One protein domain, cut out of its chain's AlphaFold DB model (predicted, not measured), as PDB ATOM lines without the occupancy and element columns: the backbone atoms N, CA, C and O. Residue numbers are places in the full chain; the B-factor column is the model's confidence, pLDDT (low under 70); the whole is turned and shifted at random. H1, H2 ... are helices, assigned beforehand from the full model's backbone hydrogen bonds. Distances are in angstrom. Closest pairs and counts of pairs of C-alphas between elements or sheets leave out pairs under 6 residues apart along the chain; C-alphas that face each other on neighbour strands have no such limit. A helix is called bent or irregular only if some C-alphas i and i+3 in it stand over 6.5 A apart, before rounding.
ATOM      1  N   MET A   1      27.957  26.692 -21.167       58.22
ATOM      2  CA  MET A   1      26.780  27.342 -21.792       58.22
ATOM      3  C   MET A   1      27.006  27.602 -23.296       58.22
ATOM      4  O   MET A   1      26.942  28.741 -23.736       58.22
ATOM      5  N   PRO A   2      27.248  26.569 -24.129       65.50
ATOM      6  CA  PRO A   2      27.596  26.756 -25.549       65.50
ATOM      7  C   PRO A   2      26.408  27.162 -26.444       65.50
ATOM      8  O   PRO A   2      26.600  27.685 -27.536       65.50
ATOM      9  N   LYS A   3      25.169  26.928 -25.989       73.31
ATOM     10  CA  LYS A   3      23.948  27.208 -26.763       73.31
ATOM     11  C   LYS A   3      23.643  28.707 -26.865       73.31
ATOM     12  O   LYS A   3      23.225  29.158 -27.922       73.31
ATOM     13  N   PHE A   4      23.912  29.470 -25.804       82.81
ATOM     14  CA  PHE A   4      23.665  30.915 -25.775       82.81
ATOM     15  C   PHE A   4      24.539  31.662 -26.795       82.81
ATOM     16  O   PHE A   4      24.029  32.462 -27.571       82.81
ATOM     17  N   GLY A   5      25.831  31.319 -26.878       88.62
ATOM     18  CA  GLY A   5      26.742  31.912 -27.863       88.62
ATOM     19  C   GLY A   5      26.318  31.652 -29.313       88.62
ATOM     20  O   GLY A   5      26.334  32.569 -30.126       88.62
ATOM     21  N   ARG A   6      25.856  30.432 -29.627       92.31
ATOM     22  CA  ARG A   6      25.359  30.091 -30.973       92.31
ATOM     23  C   ARG A   6      24.093  30.861 -31.349       92.31
ATOM     24  O   ARG A   6      23.961  31.276 -32.494       92.31
ATOM     25  N   ILE A   7      23.185  31.075 -30.395       94.44
ATOM     26  CA  ILE A   7      21.971  31.877 -30.615       94.44
ATOM     27  C   ILE A   7      22.346  33.333 -30.909       94.44
ATOM     28  O   ILE A   7      21.872  33.894 -31.890       94.44
ATOM     29  N   MET A   8      23.251  33.922 -30.124       96.19
ATOM     30  CA  MET A   8      23.709  35.299 -30.355       96.19
ATOM     31  C   MET A   8      24.431  35.458 -31.697       96.19
ATOM     32  O   MET A   8      24.216  36.449 -32.388       96.19
ATOM     33  N   GLN A   9      25.234  34.470 -32.103       95.12
ATOM     34  CA  GLN A   9      25.868  34.454 -33.425       95.12
ATOM     35  C   GLN A   9      24.839  34.397 -34.557       95.12
ATOM     36  O   GLN A   9      24.965  35.138 -35.527       95.12
ATOM     37  N   ALA A  10      23.808  33.557 -34.428       95.31
ATOM     38  CA  ALA A  10      22.741  33.475 -35.422       95.31
ATOM     39  C   ALA A  10      21.964  34.796 -35.533       95.31
ATOM     40  O   ALA A  10      21.677  35.246 -36.639       95.31
ATOM     41  N   ILE A  11      21.679  35.448 -34.400       97.44
ATOM     42  CA  ILE A  11      21.033  36.766 -34.375       97.44
ATOM     43  C   ILE A  11      21.925  37.814 -35.046       97.44
ATOM     44  O   ILE A  11      21.449  38.556 -35.900       97.44
ATOM     45  N   ALA A  12      23.217  37.858 -34.713       97.19
ATOM     46  CA  ALA A  12      24.151  38.804 -35.317       97.19
ATOM     47  C   ALA A  12      24.271  38.605 -36.837       97.19
ATOM     48  O   ALA A  12      24.225  39.577 -37.588       97.19
ATOM     49  N   ALA A  13      24.359  37.353 -37.295       97.62
ATOM     50  CA  ALA A  13      24.385  37.027 -38.717       97.62
ATOM     51  C   ALA A  13      23.086  37.447 -39.421       97.62
ATOM     52  O   ALA A  13      23.137  38.027 -40.501       97.62
ATOM     53  N   LEU A  14      21.929  37.210 -38.796       97.81
ATOM     54  CA  LEU A  14      20.638  37.630 -39.337       97.81
ATOM     55  C   LEU A  14      20.550  39.155 -39.470       97.81
ATOM     56  O   LEU A  14      20.140  39.649 -40.516       97.81
ATOM     57  N   VAL A  15      20.959  39.899 -38.439       97.81
ATOM     58  CA  VAL A  15      20.975  41.369 -38.469       97.81
ATOM     59  C   VAL A  15      21.891  41.871 -39.582       97.81
ATOM     60  O   VAL A  15      21.469  42.708 -40.372       97.81
ATOM     61  N   LEU A  16      23.099  41.314 -39.700       97.81
ATOM     62  CA  LEU A  16      24.038  41.684 -40.757       97.81
ATOM     63  C   LEU A  16      23.452  41.435 -42.154       97.81
ATOM     64  O   LEU A  16      23.534  42.307 -43.017       97.81
ATOM     65  N   LEU A  17      22.826  40.275 -42.373       97.62
ATOM     66  CA  LEU A  17      22.183  39.943 -43.647       97.62
ATOM     67  C   LEU A  17      21.027  40.893 -43.973       97.62
ATOM     68  O   LEU A  17      20.884  41.309 -45.119       97.62
ATOM     69  N   MET A  18      20.228  41.271 -42.974       97.25
ATOM     70  CA  MET A  18      19.164  42.261 -43.152       97.25
ATOM     71  C   MET A  18      19.724  43.642 -43.497       97.25
ATOM     72  O   MET A  18      19.214  44.284 -44.410       97.25
ATOM     73  N   SER A  19      20.800  44.082 -42.842       95.31
ATOM     74  CA  SER A  19      21.463  45.348 -43.179       95.31
ATOM     75  C   SER A  19      22.006  45.348 -44.610       95.31
ATOM     76  O   SER A  19      21.766  46.297 -45.354       95.31
ATOM     77  N   LEU A  20      22.671  44.265 -45.024       94.69
ATOM     78  CA  LEU A  20      23.175  44.097 -46.392       94.69
ATOM     79  C   LEU A  20      22.047  44.103 -47.431       94.69
ATOM     80  O   LEU A  20      22.211  44.682 -48.499       94.69
ATOM     81  N   ALA A  21      20.898  43.499 -47.119       93.94
ATOM     82  CA  ALA A  21      19.749  43.463 -48.022       93.94
ATOM     83  C   ALA A  21      19.065  44.832 -48.183       93.94
ATOM     84  O   ALA A  21      18.552  45.136 -49.258       93.94
ATOM     85  N   VAL A  22      19.048  45.658 -47.132       94.56
ATOM     86  CA  VAL A  22      18.411  46.987 -47.152       94.56
ATOM     87  C   VAL A  22      19.319  48.058 -47.770       94.56
ATOM     88  O   VAL A  22      18.808  48.999 -48.375       94.56
ATOM     89  N   SER A  23      20.644  47.899 -47.687       90.19
ATOM     90  CA  SER A  23      21.622  48.888 -48.168       90.19
ATOM     91  C   SER A  23      21.393  49.365 -49.617       90.19
ATOM     92  O   SER A  23      21.382  50.579 -49.829       90.19
ATOM     93  N   PRO A  24      21.138  48.492 -50.618       86.00
ATOM     94  CA  PRO A  24      20.886  48.930 -51.996       86.00
ATOM     95  C   PRO A  24      19.637  49.805 -52.137       86.00
ATOM     96  O   PRO A  24      19.588  50.699 -52.975       86.00
ATOM     97  N   VAL A  25      18.617  49.556 -51.309       89.19
ATOM     98  CA  VAL A  25      17.356  50.306 -51.339       89.19
ATOM     99  C   VAL A  25      17.564  51.708 -50.780       89.19
ATOM    100  O   VAL A  25      17.135  52.683 -51.391       89.19
ATOM    101  N   THR A  26      18.249  51.821 -49.638       89.25
ATOM    102  CA  THR A  26      18.563  53.126 -49.035       89.25
ATOM    103  C   THR A  26      19.456  53.966 -49.936       89.25
ATOM    104  O   THR A  26      19.277  55.179 -50.034       89.25
ATOM    105  N   ASP A  27      20.380  53.315 -50.634       87.06
ATOM    106  CA  ASP A  27      21.283  53.968 -51.568       87.06
ATOM    107  C   ASP A  27      20.539  54.458 -52.822       87.06
ATOM    108  O   ASP A  27      20.616  55.631 -53.180       87.06
ATOM    109  N   ALA A  28      19.670  53.622 -53.399       86.50
ATOM    110  CA  ALA A  28      18.806  54.017 -54.512       86.50
ATOM    111  C   ALA A  28      17.849  55.174 -54.162       86.50
ATOM    112  O   ALA A  28      17.542  55.999 -55.022       86.50
ATOM    113  N   MET A  29      17.377  55.254 -52.913       87.81
ATOM    114  CA  MET A  29      16.515  56.347 -52.445       87.81
ATOM    115  C   MET A  29      17.255  57.677 -52.264       87.81
ATOM    116  O   MET A  29      16.641  58.730 -52.417       87.81
ATOM    117  N   THR A  30      18.543  57.640 -51.917       86.62
ATOM    118  CA  THR A  30      19.326  58.841 -51.573       86.62
ATOM    119  C   THR A  30      20.182  59.347 -52.732       86.62
ATOM    120  O   THR A  30      20.303  60.557 -52.907       86.62
ATOM    121  N   HIS A  31      20.705  58.446 -53.565       83.50
ATOM    122  CA  HIS A  31      21.587  58.754 -54.696       83.50
ATOM    123  C   HIS A  31      20.969  58.413 -56.064       83.50
ATOM    124  O   HIS A  31      21.550  58.708 -57.108       83.50
ATOM    125  N   GLY A  32      19.766  57.831 -56.080       82.50
ATOM    126  CA  GLY A  32      19.060  57.420 -57.292       82.50
ATOM    127  C   GLY A  32      19.363  55.971 -57.706       82.50
ATOM    128  O   GLY A  32      20.396  55.403 -57.353       82.50
ATOM    129  N   PRO A  33      18.477  55.341 -58.499       80.25
ATOM    130  CA  PRO A  33      18.533  53.902 -58.786       80.25
ATOM    131  C   PRO A  33      19.746  53.461 -59.622       80.25
ATOM    132  O   PRO A  33      20.023  52.269 -59.708       80.25
ATOM    133  N   GLY A  34      20.460  54.399 -60.251       81.50
ATOM    134  CA  GLY A  34      21.623  54.112 -61.094       81.50
ATOM    135  C   GLY A  34      22.960  54.067 -60.352       81.50
ATOM    136  O   GLY A  34      23.954  53.670 -60.952       81.50
ATOM    137  N   THR A  35      23.012  54.459 -59.075       83.25
ATOM    138  CA  THR A  35      24.294  54.714 -58.394       83.25
ATOM    139  C   THR A  35      25.171  53.458 -58.284       83.25
ATOM    140  O   THR A  35      26.359  53.510 -58.584       83.25
ATOM    141  N   LEU A  36      24.575  52.293 -57.998       79.81
ATOM    142  CA  LEU A  36      25.305  51.022 -57.903       79.81
ATOM    143  C   LEU A  36      25.863  50.557 -59.253       79.81
ATOM    144  O   LEU A  36      26.906  49.910 -59.304       79.81
ATOM    145  N   VAL A  37      25.177  50.887 -60.352       80.56
ATOM    146  CA  VAL A  37      25.664  50.590 -61.707       80.56
ATOM    147  C   VAL A  37      26.866  51.472 -62.020       80.56
ATOM    148  O   VAL A  37      27.886  50.967 -62.477       80.56
ATOM    149  N   VAL A  38      26.782  52.766 -61.698       80.69
ATOM    150  CA  VAL A  38      27.887  53.715 -61.883       80.69
ATOM    151  C   VAL A  38      29.102  53.316 -61.043       80.69
ATOM    152  O   VAL A  38      30.225  53.341 -61.543       80.69
ATOM    153  N   GLU A  39      28.901  52.901 -59.791       81.38
ATOM    154  CA  GLU A  39      29.991  52.426 -58.934       81.38
ATOM    155  C   GLU A  39      30.622  51.139 -59.478       81.38
ATOM    156  O   GLU A  39      31.848  51.036 -59.532       81.38
ATOM    157  N   ALA A  40      29.815  50.181 -59.946       83.62
ATOM    158  CA  ALA A  40      30.314  48.949 -60.550       83.62
ATOM    159  C   ALA A  40      31.113  49.215 -61.836       83.62
ATOM    160  O   ALA A  40      32.179  48.628 -62.034       83.62
ATOM    161  N   GLU A  41      30.643  50.126 -62.692       79.44
ATOM    162  CA  GLU A  41      31.361  50.558 -63.894       79.44
ATOM    163  C   GLU A  41      32.670  51.271 -63.542       79.44
ATOM    164  O   GLU A  41      33.710  50.993 -64.141       79.44
ATOM    165  N   HIS A  42      32.651  52.142 -62.532       78.38
ATOM    166  CA  HIS A  42      33.837  52.836 -62.042       78.38
ATOM    167  C   HIS A  42      34.863  51.860 -61.445       78.38
ATOM    168  O   HIS A  42      36.053  51.942 -61.751       78.38
ATOM    169  N   ALA A  43      34.419  50.887 -60.648       79.06
ATOM    170  CA  ALA A  43      35.273  49.842 -60.096       79.06
ATOM    171  C   ALA A  43      35.870  48.958 -61.201       79.06
ATOM    172  O   ALA A  43      37.071  48.682 -61.185       79.06
ATOM    173  N   ALA A  44      35.068  48.566 -62.196       82.62
ATOM    174  CA  ALA A  44      35.537  47.809 -63.355       82.62
ATOM    175  C   ALA A  44      36.556  48.604 -64.184       82.62
ATOM    176  O   ALA A  44      37.561  48.052 -64.629       82.62
ATOM    177  N   PHE A  45      36.335  49.907 -64.348       73.62
ATOM    178  CA  PHE A  45      37.266  50.806 -65.020       73.62
ATOM    179  C   PHE A  45      38.625  50.874 -64.309       73.62
ATOM    180  O   PHE A  45      39.661  50.782 -64.973       73.62
ATOM    181  N   HIS A  46      38.643  50.982 -62.976       76.06
ATOM    182  CA  HIS A  46      39.888  50.965 -62.195       76.06
ATOM    183  C   HIS A  46      40.570  49.598 -62.217       76.06
ATOM    184  O   HIS A  46      41.778  49.521 -62.437       76.06
ATOM    185  N   ALA A  47      39.803  48.514 -62.077       79.25
ATOM    186  CA  ALA A  47      40.325  47.153 -62.163       79.25
ATOM    187  C   ALA A  47      40.959  46.859 -63.535       79.25
ATOM    188  O   ALA A  47      41.985  46.187 -63.613       79.25
ATOM    189  N   ALA A  48      40.385  47.397 -64.615       76.62
ATOM    190  CA  ALA A  48      40.900  47.233 -65.972       76.62
ATOM    191  C   ALA A  48      42.154  48.075 -66.265       76.62
ATOM    192  O   ALA A  48      42.926  47.722 -67.155       76.62
TER     193      ALA A  48
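AT A GLANCE: This is residues 1 to 48 of the 115 residues of an uncharacterized protein of Rhodobacteraceae bacterium GWE1_64_9 (UniProt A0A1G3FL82). A long bent helix, H1, and a shorter one, H2, meet near their ends at a corner and make an open L. The long arm H1a and H2 stick out from that corner, where the short arm H1b and a tight link lie. The printed part has 48 residues with two named helices, H1 then H2, and no named strand; the class is all helix. It is extended, with a radius of gyration of the C-alphas of 16.8 A, and flat, spanning 50 by 28 by 9 A.

IN THESE COORDINATES: H1, residues 2 to 31, was assigned as one helix by its hydrogen bonds but is bent: C-alphas 21 and 24 are 6.9 A apart. Arm H1a, residues 2 to 21, begins at C-alpha 2 (27.596, 26.756, -25.549) and is 29.1 A long; arm H1b, residues 24 to 31, is 10.2 A long. H2, residues 35 to 48, is 19.7 A long and ends at C-alpha 48 (40.900, 47.233, -65.972).

HOW THE PARTS SIT: H1a and H1b stand at a steep tilt of 41 degrees. H2 touches H1b with residues 35 to 36 alone; the closest C-alphas, of Ala 28 and Thr 35, are 6.8 A apart. Their lines are about perpendicular, at 83 degrees. H1a and H2 are apart. In H1b and H2 every O i to N i+4 pair is within hydrogen-bond range; in H1a 15 of 16 are.

THE WHOLE: The C-alphas of Met 1 and Ala 48, the two farthest apart, are 50.5 A apart. The printed part has no cut, and the link from H1 to H2 is tight. Residues 1 to 2 have pLDDT under 70.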